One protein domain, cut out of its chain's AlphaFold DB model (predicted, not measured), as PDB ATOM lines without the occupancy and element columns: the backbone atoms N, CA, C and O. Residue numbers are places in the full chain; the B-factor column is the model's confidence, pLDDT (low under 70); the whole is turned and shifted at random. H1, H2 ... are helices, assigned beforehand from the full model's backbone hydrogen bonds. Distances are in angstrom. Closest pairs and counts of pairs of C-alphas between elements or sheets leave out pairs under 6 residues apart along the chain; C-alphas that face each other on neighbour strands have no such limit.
ATOM      1  N   LEU A  65     153.348 279.189 288.112       73.75
ATOM      2  CA  LEU A  65     152.213 279.072 289.039       73.75
ATOM      3  C   LEU A  65     151.939 280.381 289.792       73.75
ATOM      4  O   LEU A  65     152.051 280.487 291.016       73.75
ATOM      5  N   THR A  66     151.560 281.414 289.046       78.88
ATOM      6  CA  THR A  66     151.091 282.674 289.619       78.88
ATOM      7  C   THR A  66     149.559 282.688 289.705       78.88
ATOM      8  O   THR A  66     148.885 282.246 288.774       78.88
ATOM      9  N   PRO A  67     148.971 283.303 290.751       80.31
ATOM     10  CA  PRO A  67     147.524 283.540 290.840       80.31
ATOM     11  C   PRO A  67     146.906 284.197 289.592       80.31
ATOM     12  O   PRO A  67     145.724 284.015 289.296       80.31
ATOM     13  N   ALA A  68     147.693 285.003 288.872       80.44
ATOM     14  CA  ALA A  68     147.268 285.675 287.651       80.44
ATOM     15  C   ALA A  68     147.115 284.689 286.482       80.44
ATOM     16  O   ALA A  68     146.074 284.713 285.818       80.44
ATOM     17  N   VAL A  69     148.098 283.802 286.286       82.88
ATOM     18  CA  VAL A  69     148.074 282.731 285.276       82.88
ATOM     19  C   VAL A  69     146.951 281.736 285.582       82.88
ATOM     20  O   VAL A  69     146.159 281.432 284.691       82.88
ATOM     21  N   ASP A  70     146.770 281.350 286.851       81.69
ATOM     22  CA  ASP A  70     145.661 280.488 287.294       81.69
ATOM     23  C   ASP A  70     144.293 281.086 286.896       81.69
ATOM     24  O   ASP A  70     143.432 280.408 286.328       81.69
ATOM     25  N   SER A  71     144.095 282.395 287.106       82.69
ATOM     26  CA  SER A  71     142.848 283.079 286.729       82.69
ATOM     27  C   SER A  71     142.606 283.121 285.213       82.69
ATOM     28  O   SER A  71     141.455 283.143 284.770       82.69
ATOM     29  N   GLN A  72     143.670 283.139 284.408       83.94
ATOM     30  CA  GLN A  72     143.579 283.115 282.950       83.94
ATOM     31  C   GLN A  72     143.293 281.713 282.427       83.94
ATOM     32  O   GLN A  72     142.423 281.577 281.574       83.94
ATOM     33  N   ILE A  73     143.929 280.680 282.987       85.88
ATOM     34  CA  ILE A  73     143.631 279.273 282.678       85.88
ATOM     35  C   ILE A  73     142.145 278.981 282.921       85.88
ATOM     36  O   ILE A  73     141.472 278.367 282.097       85.88
ATOM     37  N   LEU A  74     141.575 279.489 284.014       82.56
ATOM     38  CA  LEU A  74     140.145 279.319 284.278       82.56
ATOM     39  C   LEU A  74     139.258 280.054 283.266       82.56
ATOM     40  O   LEU A  74     138.228 279.524 282.845       82.56
ATOM     41  N   LYS A  75     139.661 281.253 282.830       82.62
ATOM     42  CA  LYS A  75     138.956 281.992 281.770       82.62
ATOM     43  C   LYS A  75     139.027 281.271 280.426       82.62
ATOM     44  O   LYS A  75     138.020 281.243 279.720       82.62
ATOM     45  N   THR A  76     140.164 280.669 280.076       84.25
ATOM     46  CA  THR A  76     140.301 279.907 278.827       84.25
ATOM     47  C   THR A  76     139.480 278.624 278.863       84.25
ATOM     48  O   THR A  76     138.764 278.345 277.905       84.25
ATOM     49  N   ILE A  77     139.482 277.887 279.978       84.19
ATOM     50  CA  ILE A  77     138.653 276.683 280.151       84.19
ATOM     51  C   ILE A  77     137.164 277.024 280.049       84.19
ATOM     52  O   ILE A  77     136.417 276.336 279.346       84.19
ATOM     53  N   ALA A  78     136.732 278.107 280.702       81.38
ATOM     54  CA  ALA A  78     135.366 278.606 280.593       81.38
ATOM     55  C   ALA A  78     134.996 278.917 279.134       81.38
ATOM     56  O   ALA A  78     133.990 278.401 278.652       81.38
ATOM     57  N   ALA A  79     135.841 279.666 278.418       83.00
ATOM     58  CA  ALA A  79     135.627 280.032 277.017       83.00
ATOM     59  C   ALA A  79     135.601 278.816 276.068       83.00
ATOM     60  O   ALA A  79     134.830 278.777 275.106       83.00
ATOM     61  N   ILE A  80     136.411 277.787 276.339       84.19
ATOM     62  CA  ILE A  80     136.414 276.528 275.577       84.19
ATOM     63  C   ILE A  80     135.107 275.760 275.808       84.19
ATOM     64  O   ILE A  80     134.512 275.241 274.859       84.19
ATOM     65  N   ARG A  81     134.629 275.699 277.056       81.25
ATOM     66  CA  ARG A  81     133.403 274.970 277.417       81.25
ATOM     67  C   ARG A  81     132.149 275.648 276.862       81.25
ATOM     68  O   ARG A  81     131.255 274.950 276.382       81.25
ATOM     69  N   THR A  82     132.106 276.980 276.864       81.19
ATOM     70  CA  THR A  82     131.038 277.776 276.230       81.19
ATOM     71  C   THR A  82     131.148 277.827 274.707       81.19
ATOM     72  O   THR A  82     130.196 278.243 274.048       81.19
ATOM     73  N   LYS A  83     132.261 277.337 274.133       80.00
ATOM     74  CA  LYS A  83     132.588 277.422 272.701       80.00
ATOM     75  C   LYS A  83     132.534 278.866 272.195       80.00
ATOM     76  O   LYS A  83     131.965 279.141 271.136       80.00
ATOM     77  N   ASP A  84     133.115 279.785 272.957       80.56
ATOM     78  CA  ASP A  84     133.169 281.191 272.581       80.56
ATOM     79  C   ASP A  84     133.995 281.387 271.302       80.56
ATOM     80  O   ASP A  84     135.083 280.834 271.143       80.56
ATOM     81  N   ALA A  85     133.501 282.234 270.393       83.00
ATOM     82  CA  ALA A  85     134.141 282.499 269.100       83.00
ATOM     83  C   ALA A  85     135.591 283.012 269.230       83.00
ATOM     84  O   ALA A  85     136.416 282.727 268.370       83.00
ATOM     85  N   ARG A  86     135.913 283.683 270.346       81.62
ATOM     86  CA  ARG A  86     137.252 284.218 270.652       81.62
ATOM     87  C   ARG A  86     138.341 283.146 270.725       81.62
ATOM     88  O   ARG A  86     139.495 283.458 270.484       81.62
ATOM     89  N   VAL A  87     137.988 281.904 271.068       81.94
ATOM     90  CA  VAL A  87     138.945 280.784 271.151       81.94
ATOM     91  C   VAL A  87     139.443 280.366 269.763       81.94
ATOM     92  O   VAL A  87     140.513 279.779 269.640       81.94
ATOM     93  N   TYR A  88     138.681 280.678 268.713       82.50
ATOM     94  CA  TYR A  88     138.996 280.306 267.335       82.50
ATOM     95  C   TYR A  88     139.641 281.439 266.527       82.50
ATOM     96  O   TYR A  88     140.052 281.210 265.388       82.50
ATOM     97  N   ASP A  89     139.751 282.638 267.101       87.12
ATOM     98  CA  ASP A  89     140.421 283.771 266.469       87.12
ATOM     99  C   ASP A  89     141.936 283.672 266.711       87.12
ATOM    100  O   ASP A  89     142.394 283.735 267.850       87.12
ATOM    101  N   SER A  90     142.733 283.573 265.638       82.19
ATOM    102  CA  SER A  90     144.208 283.499 265.708       82.19
ATOM    103  C   SER A  90     144.864 284.730 266.337       82.19
ATOM    104  O   SER A  90     146.015 284.672 266.765       82.19
ATOM    105  N   ASP A  91     144.135 285.845 266.376       82.25
ATOM    106  CA  ASP A  91     144.640 287.144 266.813       82.25
ATOM    107  C   ASP A  91     144.449 287.364 268.328       82.25
ATOM    108  O   ASP A  91     145.063 288.259 268.912       82.25
ATOM    109  N   GLN A  92     143.606 286.557 268.986       81.75
ATOM    110  CA  GLN A  92     143.340 286.638 270.424       81.75
ATOM    111  C   GLN A  92     144.342 285.769 271.195       81.75
ATOM    112  O   GLN A  92     144.206 284.549 271.277       81.75
ATOM    113  N   LYS A  93     145.347 286.399 271.811       83.44
ATOM    114  CA  LYS A  93     146.277 285.724 272.728       83.44
ATOM    115  C   LYS A  93     145.737 285.780 274.160       83.44
ATOM    116  O   LYS A  93     145.684 286.850 274.758       83.44
ATOM    117  N   PHE A  94     145.332 284.633 274.708       79.12
ATOM    118  CA  PHE A  94     144.845 284.531 276.093       79.12
ATOM    119  C   PHE A  94     145.963 284.566 277.141       79.12
ATOM    120  O   PHE A  94     145.723 284.982 278.272       79.12
ATOM    121  N   PHE A  95     147.166 284.158 276.741       82.38
ATOM    122  CA  PHE A  95     148.381 284.237 277.537       82.38
ATOM    123  C   PHE A  95     149.308 285.264 276.891       82.38
ATOM    124  O   PHE A  95     149.566 285.202 275.687       82.38
ATOM    125  N   THR A  96     149.749 286.246 277.672       81.62
ATOM    126  CA  THR A  96     150.642 287.313 277.206       81.62
ATOM    127  C   THR A  96     152.071 287.010 277.626       81.62
ATOM    128  O   THR A  96     152.304 286.794 278.815       81.62
ATOM    129  N   GLU A 188     146.816 277.675 311.391       71.56
ATOM    130  CA  GLU A 188     145.833 277.107 310.458       71.56
ATOM    131  C   GLU A 188     144.763 278.113 310.034       71.56
ATOM    132  O   GLU A 188     144.331 278.092 308.886       71.56
ATOM    133  N   ASP A 189     144.380 279.016 310.931       75.44
ATOM    134  CA  ASP A 189     143.397 280.061 310.652       75.44
ATOM    135  C   ASP A 189     143.936 281.146 309.708       75.44
ATOM    136  O   ASP A 189     143.178 281.696 308.916       75.44
ATOM    137  N   GLU A 190     145.247 281.409 309.715       79.69
ATOM    138  CA  GLU A 190     145.885 282.313 308.747       79.69
ATOM    139  C   GLU A 190     146.020 281.646 307.380       79.69
ATOM    140  O   GLU A 190     145.810 282.293 306.364       79.69
ATOM    141  N   ILE A 191     146.307 280.341 307.343       75.94
ATOM    142  CA  ILE A 191     146.354 279.574 306.090       75.94
ATOM    143  C   ILE A 191     144.955 279.504 305.467       75.94
ATOM    144  O   ILE A 191     144.801 279.776 304.280       75.94
ATOM    145  N   LYS A 192     143.919 279.223 306.269       79.94
ATOM    146  CA  LYS A 192     142.519 279.247 305.818       79.94
ATOM    147  C   LYS A 192     142.108 280.645 305.344       79.94
ATOM    148  O   LYS A 192     141.451 280.754 304.314       79.94
ATOM    149  N   ALA A 193     142.527 281.708 306.036       81.44
ATOM    150  CA  ALA A 193     142.277 283.080 305.597       81.44
ATOM    151  C   ALA A 193     142.980 283.399 304.265       81.44
ATOM    152  O   ALA A 193     142.349 283.944 303.365       81.44
ATOM    153  N   GLU A 194     144.240 282.993 304.084       79.12
ATOM    154  CA  GLU A 194     144.973 283.146 302.819       79.12
ATOM    155  C   GLU A 194     144.325 282.343 301.675       79.12
ATOM    156  O   GLU A 194     144.238 282.822 300.540       79.12
ATOM    157  N   GLU A 195     143.820 281.140 301.960       80.25
ATOM    158  CA  GLU A 195     143.057 280.319 301.012       80.25
ATOM    159  C   GLU A 195     141.728 280.984 300.622       80.25
ATOM    160  O   GLU A 195     141.354 280.992 299.447       80.25
ATOM    161  N   GLU A 196     141.014 281.579 301.576       81.69
ATOM    162  CA  GLU A 196     139.776 282.322 301.328       81.69
ATOM    163  C   GLU A 196     140.019 283.621 300.555       81.69
ATOM    164  O   GLU A 196     139.286 283.927 299.612       81.69
ATOM    165  N   GLU A 197     141.067 284.368 300.890       85.12
ATOM    166  CA  GLU A 197     141.502 285.549 300.145       85.12
ATOM    167  C   GLU A 197     141.884 285.188 298.712       85.12
ATOM    168  O   GLU A 197     141.501 285.886 297.769       85.12
ATOM    169  N   TYR A 198     142.564 284.058 298.522       79.06
ATOM    170  CA  TYR A 198     142.892 283.544 297.202       79.06
ATOM    171  C   TYR A 198     141.646 283.123 296.410       79.06
ATOM    172  O   TYR A 198     141.505 283.489 295.237       79.06
ATOM    173  N   ARG A 199     140.699 282.421 297.044       79.81
ATOM    174  CA  ARG A 199     139.393 282.107 296.440       79.81
ATOM    175  C   ARG A 199     138.674 283.386 296.022       79.81
ATOM    176  O   ARG A 199     138.214 283.487 294.886       79.81
ATOM    177  N   ASN A 200     138.642 284.389 296.892       83.31
ATOM    178  CA  ASN A 200     138.033 285.685 296.608       83.31
ATOM    179  C   ASN A 200     138.755 286.424 295.472       83.31
ATOM    180  O   ASN A 200     138.098 287.040 294.635       83.31
ATOM    181  N   PHE A 201     140.081 286.321 295.384       83.38
ATOM    182  CA  PHE A 201     140.878 286.891 294.299       83.38
ATOM    183  C   PHE A 201     140.576 286.231 292.946       83.38
ATOM    184  O   PHE A 201     140.373 286.931 291.949       83.38
ATOM    185  N   LEU A 202     140.486 284.898 292.897       78.06
ATOM    186  CA  LEU A 202     140.076 284.175 291.691       78.06
ATOM    187  C   LEU A 202     138.659 284.570 291.271       78.06
ATOM    188  O   LEU A 202     138.434 284.929 290.113       78.06
ATOM    189  N   LEU A 203     137.720 284.580 292.218       77.31
ATOM    190  CA  LEU A 203     136.336 284.984 291.983       77.31
ATOM    191  C   LEU A 203     136.249 286.419 291.448       77.31
ATOM    192  O   LEU A 203     135.565 286.667 290.452       77.31
ATOM    193  N   ALA A 204     136.988 287.355 292.047       79.50
ATOM    194  CA  ALA A 204     137.043 288.745 291.610       79.50
ATOM    195  C   ALA A 204     137.595 288.870 290.181       79.50
ATOM    196  O   ALA A 204     136.985 289.527 289.335       79.50
ATOM    197  N   ASN A 205     138.689 288.177 289.864       76.62
ATOM    198  CA  ASN A 205     139.301 288.236 288.537       76.62
ATOM    199  C   ASN A 205     138.463 287.580 287.441       76.62
ATOM    200  O   ASN A 205     138.506 288.039 286.294       76.62
ATOM    201  N   ILE A 206     137.707 286.534 287.769       70.19
ATOM    202  CA  ILE A 206     136.808 285.838 286.840       70.19
ATOM    203  C   ILE A 206     135.516 286.636 286.626       70.19
ATOM    204  O   ILE A 206     134.981 286.640 285.516       70.19
ATOM    205  N   SER A 207     135.059 287.376 287.643       64.88
ATOM    206  CA  SER A 207     133.867 288.233 287.563       64.88
ATOM    207  C   SER A 207     134.005 289.432 286.608       64.88
ATOM    208  O   SER A 207     133.009 290.031 286.202       64.88
ATOM    209  N   ASN A 208     135.237 289.767 286.211       65.75
ATOM    210  CA  ASN A 208     135.531 290.900 285.332       65.75
ATOM    211  C   ASN A 208     135.138 290.671 283.862       65.75
ATOM    212  O   ASN A 208     134.947 291.648 283.137       65.75
ATOM    213  N   ASP A 209     134.981 289.422 283.408       65.25
ATOM    214  CA  ASP A 209     134.481 289.122 282.061       65.25
ATOM    215  C   ASP A 209     133.080 288.487 282.150       65.25
ATOM    216  O   ASP A 209     132.814 287.572 282.931       65.25
ATOM    217  N   LYS A 210     132.114 289.044 281.412       65.44
ATOM    218  CA  LYS A 210     130.687 288.690 281.558       65.44
ATOM    219  C   LYS A 210     130.399 287.275 281.061       65.44
ATOM    220  O   LYS A 210     129.531 286.613 281.625       65.44
ATOM    221  N   ALA A 211     131.130 286.826 280.041       63.25
ATOM    222  CA  ALA A 211     131.029 285.473 279.500       63.25
ATOM    223  C   ALA A 211     131.618 284.444 280.478       63.25
ATOM    224  O   ALA A 211     130.950 283.473 280.830       63.25
ATOM    225  N   SER A 212     132.802 284.723 281.036       61.94
ATOM    226  CA  SER A 212     133.404 283.867 282.065       61.94
ATOM    227  C   SER A 212     132.605 283.875 283.362       61.94
ATOM    228  O   SER A 212     132.524 282.850 284.016       61.94
ATOM    229  N   SER A 213     131.948 284.980 283.719       66.75
ATOM    230  CA  SER A 213     131.067 285.048 284.892       66.75
ATOM    231  C   SER A 213     129.836 284.155 284.760       66.75
ATOM    232  O   SER A 213     129.358 283.626 285.758       66.75
ATOM    233  N   GLN A 214     129.282 284.011 283.552       68.88
ATOM    234  CA  GLN A 214     128.143 283.125 283.298       68.88
ATOM    235  C   GLN A 214     128.586 281.665 283.277       68.88
ATOM    236  O   GLN A 214     127.985 280.852 283.967       68.88
ATOM    237  N   ALA A 215     129.688 281.360 282.589       64.88
ATOM    238  CA  ALA A 215     130.288 280.029 282.580       64.88
ATOM    239  C   ALA A 215     130.728 279.583 283.980       64.88
ATOM    240  O   ALA A 215     130.550 278.431 284.354       64.88
ATOM    241  N   PHE A 216     131.266 280.508 284.777       65.56
ATOM    242  CA  PHE A 216     131.688 280.245 286.144       65.56
ATOM    243  C   PHE A 216     130.492 280.069 287.073       65.56
ATOM    244  O   PHE A 216     130.512 279.160 287.884       65.56
ATOM    245  N   LYS A 217     129.416 280.851 286.914       69.50
ATOM    246  CA  LYS A 217     128.151 280.582 287.614       69.50
ATOM    247  C   LYS A 217     127.585 279.223 287.235       69.50
ATOM    248  O   LYS A 217     127.202 278.465 288.107       69.50
ATOM    249  N   GLU A 218     127.602 278.861 285.957       68.25
ATOM    250  CA  GLU A 218     127.215 277.518 285.522       68.25
ATOM    251  C   GLU A 218     128.128 276.436 286.114       68.25
ATOM    252  O   GLU A 218     127.644 275.350 286.410       68.25
ATOM    253  N   TRP A 219     129.408 276.737 286.348       62.91
ATOM    254  CA  TRP A 219     130.397 275.841 286.951       62.91
ATOM    255  C   TRP A 219     130.320 275.769 288.489       62.91
ATOM    256  O   TRP A 219     130.582 274.711 289.052       62.91
ATOM    257  N   THR A 220     129.873 276.824 289.177       62.84
ATOM    258  CA  THR A 220     129.616 276.825 290.628       62.84
ATOM    259  C   THR A 220     128.229 276.299 290.974       62.84
ATOM    260  O   THR A 220     128.076 275.546 291.931       62.84
ATOM    261  N   ASP A 221     127.217 276.615 290.162       61.47
ATOM    262  CA  ASP A 221     125.842 276.113 290.304       61.47
ATOM    263  C   ASP A 221     125.767 274.600 290.033       61.47
ATOM    264  O   ASP A 221     124.783 273.939 290.367       61.47
ATOM    265  N   VAL A 222     126.809 274.037 289.420       56.53
ATOM    266  CA  VAL A 222     127.057 272.598 289.274       56.53
ATOM    267  C   VAL A 222     127.300 271.931 290.644       56.53
ATOM    268  O   VAL A 222     126.915 270.781 290.816       56.53
ATOM    269  N   LYS A 223     127.786 272.652 291.668       52.44
ATOM    270  CA  LYS A 223     127.855 272.164 293.062       52.44
ATOM    271  C   LYS A 223     126.480 272.146 293.751       52.44
ATOM    272  O   LYS A 223     126.226 271.299 294.602       52.44
ATOM    273  N   GLU A 224     125.575 273.052 293.373       56.31
ATOM    274  CA  GLU A 224     124.232 273.173 293.969       56.31
ATOM    275  C   GLU A 224     123.159 272.328 293.254       56.31
ATOM    276  O   GLU A 224     122.181 271.889 293.867       56.31
ATOM    277  N   LYS A 225     123.320 272.052 291.955       52.97
ATOM    278  CA  LYS A 225     122.437 271.147 291.206       52.97
ATOM    279  C   LYS A 225     122.839 269.705 291.508       52.97
ATOM    280  O   LYS A 225     123.830 269.214 290.991       52.97
ATOM    281  N   SER A 226     122.011 269.006 292.283       50.25
ATOM    282  CA  SER A 226     122.143 267.622 292.787       50.25
ATOM    283  C   SER A 226     122.282 266.483 291.748       50.25
ATOM    284  O   SER A 226     121.917 265.339 292.017       50.25
ATOM    285  N   LYS A 227     122.783 266.768 290.542       56.66
ATOM    286  CA  LYS A 227     123.057 265.808 289.464       56.66
ATOM    287  C   LYS A 227     124.352 266.167 288.735       56.66
ATOM    288  O   LYS A 227     124.329 266.437 287.535       56.66
ATOM    289  N   VAL A 228     125.464 266.184 289.455       54.91
ATOM    290  CA  VAL A 228     126.794 266.353 288.863       54.91
ATOM    291  C   VAL A 228     127.700 265.221 289.334       54.91
ATOM    292  O   VAL A 228     127.558 264.743 290.456       54.91
ATOM    293  N   ASN A 229     128.583 264.781 288.432       65.75
ATOM    294  CA  ASN A 229     129.681 263.860 288.708       65.75
ATOM    295  C   ASN A 229     130.510 264.375 289.889       65.75
ATOM    296  O   ASN A 229     130.974 265.513 289.869       65.75
ATOM    297  N   GLU A 230     130.725 263.520 290.882       77.44
ATOM    298  CA  GLU A 230     131.586 263.783 292.043       77.44
ATOM    299  C   GLU A 230     132.966 264.321 291.613       77.44
ATOM    300  O   GLU A 230     133.523 265.203 292.265       77.44
ATOM    301  N   ASP A 231     133.432 263.896 290.437       78.94
ATOM    302  CA  ASP A 231     134.667 264.326 289.779       78.94
ATOM    303  C   ASP A 231     134.739 265.837 289.477       78.94
ATOM    304  O   ASP A 231     135.789 266.445 289.666       78.94
ATOM    305  N   ASP A 232     133.646 266.476 289.034       76.12
ATOM    306  CA  ASP A 232     133.640 267.910 288.676       76.12
ATOM    307  C   ASP A 232     133.637 268.795 289.936       76.12
ATOM    308  O   ASP A 232     134.256 269.862 289.960       76.12
ATOM    309  N   ALA A 233     132.958 268.342 290.997       79.06
ATOM    310  CA  ALA A 233     132.962 269.006 292.299       79.06
ATOM    311  C   ALA A 233     134.322 268.853 292.993       79.06
ATOM    312  O   ALA A 233     134.850 269.828 293.532       79.06
ATOM    313  N   PHE A 234     134.916 267.658 292.914       83.00
ATOM    314  CA  PHE A 234     136.277 267.408 293.369       83.00
ATOM    315  C   PHE A 234     137.284 268.269 292.606       83.00
ATOM    316  O   PHE A 234     138.107 268.918 293.236       83.00
ATOM    317  N   LEU A 235     137.192 268.353 291.274       82.38
ATOM    318  CA  LEU A 235     138.098 269.176 290.470       82.38
ATOM    319  C   LEU A 235     137.990 270.666 290.826       82.38
ATOM    320  O   LEU A 235     139.002 271.361 290.852       82.38
ATOM    321  N   MET A 236     136.788 271.162 291.137       74.19
ATOM    322  CA  MET A 236     136.592 272.545 291.577       74.19
ATOM    323  C   MET A 236     137.272 272.809 292.925       74.19
ATOM    324  O   MET A 236     138.042 273.763 293.045       74.19
ATOM    325  N   ASP A 237     137.039 271.949 293.916       81.44
ATOM    326  CA  ASP A 237     137.658 272.090 295.238       81.44
ATOM    327  C   ASP A 237     139.185 271.871 295.155       81.44
ATOM    328  O   ASP A 237     139.949 272.587 295.798       81.44
ATOM    329  N   PHE A 238     139.648 270.975 294.280       83.56
ATOM    330  CA  PHE A 238     141.063 270.719 294.012       83.56
ATOM    331  C   PHE A 238     141.762 271.927 293.382       83.56
ATOM    332  O   PHE A 238     142.863 272.282 293.796       83.56
ATOM    333  N   VAL A 239     141.124 272.601 292.422       83.38
ATOM    334  CA  VAL A 239     141.707 273.776 291.761       83.38
ATOM    335  C   VAL A 239     141.696 275.009 292.655       83.38
ATOM    336  O   VAL A 239     142.677 275.752 292.692       83.38
ATOM    337  N   LEU A 240     140.626 275.206 293.424       79.25
ATOM    338  CA  LEU A 240     140.535 276.314 294.374       79.25
ATOM    339  C   LEU A 240     141.530 276.169 295.532       79.25
ATOM    340  O   LEU A 240     142.072 277.175 295.983       79.25
ATOM    341  N   ASN A 241     141.805 274.939 295.971       80.44
ATOM    342  CA  ASN A 241     142.740 274.659 297.064       80.44
ATOM    343  C   ASN A 241     144.177 274.418 296.586       80.44
ATOM    344  O   ASN A 241     145.043 274.145 297.410       80.44
ATOM    345  N   ARG A 242     144.434 274.488 295.270       78.75
ATOM    346  CA  ARG A 242     145.710 274.084 294.660       78.75
ATOM    347  C   ARG A 242     146.165 272.706 295.144       78.75
ATOM    348  O   ARG A 242     147.308 272.538 295.544       78.75
ATOM    349  N   GLY A 243     145.289 271.707 295.101       78.12
ATOM    350  CA  GLY A 243     145.594 270.359 295.589       78.12
ATOM    351  C   GLY A 243     146.730 269.652 294.836       78.12
ATOM    352  O   GLY A 243     147.201 268.614 295.287       78.12
ATOM    353  N   TRP A 244     147.178 270.199 293.698       75.50
ATOM    354  CA  TRP A 244     148.388 269.757 292.997       75.50
ATOM    355  C   TRP A 244     149.683 270.307 293.612       75.50
ATOM    356  O   TRP A 244     150.759 269.812 293.294       75.50
ATOM    357  N   MET A 245     149.595 271.339 294.454       67.00
ATOM    358  CA  MET A 245     150.721 271.864 295.213       67.00
ATOM    359  C   MET A 245     150.888 271.023 296.467       67.00
ATOM    360  O   MET A 245     149.990 270.958 297.307       67.00
ATOM    361  N   ASP A 246     152.056 270.409 296.620       62.03
ATOM    362  CA  ASP A 246     152.398 269.724 297.856       62.03
ATOM    363  C   ASP A 246     152.686 270.781 298.936       62.03
ATOM    364  O   ASP A 246     153.796 271.295 299.068       62.03
TER     365      ASP A 246
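This is residues 65 to 96 and 188 to 246 of the 591 residues of a protein of Lichtheimia corymbifera JMRC:FSU:9682 (UniProt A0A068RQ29). Three helices, H3, H4 and H5, follow one another round a loose triangle, and H1 crosses one face of the corner that H3 and H4 make. Short H2 packs on H1 at residues 76 to 80, and Ser 90, just after H2, lies at one end of the longest axis, while the first part of H3, before residue 198, reaches away from H1 to the other end at Glu 188 and makes much of the length. The printed part has 91 residues with five named helices, in the order H1, H2, H3, H4, H5, and no named strand; the class is all helix. It is compact, with a radius of gyration of the C-alphas of 14.1 A, and spans 45 by 34 by 23 A.

H1, residues 67 to 82, begins at C-alpha 67 (147.524, 283.540, 290.840) and is 22.8 A long. H2 is short, residues 85 to 88. After the cut comes H3, residues 188 to 207, the longest helix at 28.1 A, beginning at C-alpha 188 (145.833, 277.107, 310.458). H4, residues 210 to 224, measures 20.9 A. H5, residues 230 to 240, measures 15.6 A and ends at C-alpha 240 (140.535, 276.314, 294.374).

H1 is the hub, touching three helices. With residues 76 to 80 alone it touches H2; the closest C-alphas, of Ile 80 and Val 87, are 6.6 A apart. H3 touches H1 with residues 198 to 206 alone, at a steep tilt of 48 degrees, the same way; the closest C-alphas are those of Ser 71 and Leu 202, 5.8 A. Residues 75 to 82 of H1 touch residues 211 to 216 of H4, about perpendicular at 85 degrees, with the C-alphas of Ala 78 and Ala 215 closest at 5.6 A. H3 and H4 touch only at the corner by their link, with the C-alphas of Ser 207 and Ser 213 closest at 5.0 A; they run opposite ways at a steep tilt of 47 degrees. H5 is close to but not clearly touching H4, where the closest C-alphas, of Lys 223 and Ala 233, are 6.1 A apart. It is also close to but not clearly touching H3, with the C-alphas of Arg 199 and Leu 240 closest at 6.3 A. H1 and H5 are apart. In H1, H3 and H5 every O i to N i+4 pair is within hydrogen-bond range; in H4 9 of 11 are, and H2 is too short for such a pair.

The two C-alphas farthest apart, of Ser 90 and Glu 188, are 45.2 A apart. Residues 97 to 187 are not printed, and C-alphas 96 and 188 are 35.1 A apart across this cut. The links H1 to H2, H3 to H4 and H4 to H5 are tight. Residues 225 to 231 stand free. The mean pLDDT of the printed part is 75.5; residues 207 to 229 and 245 to 246 are under 70.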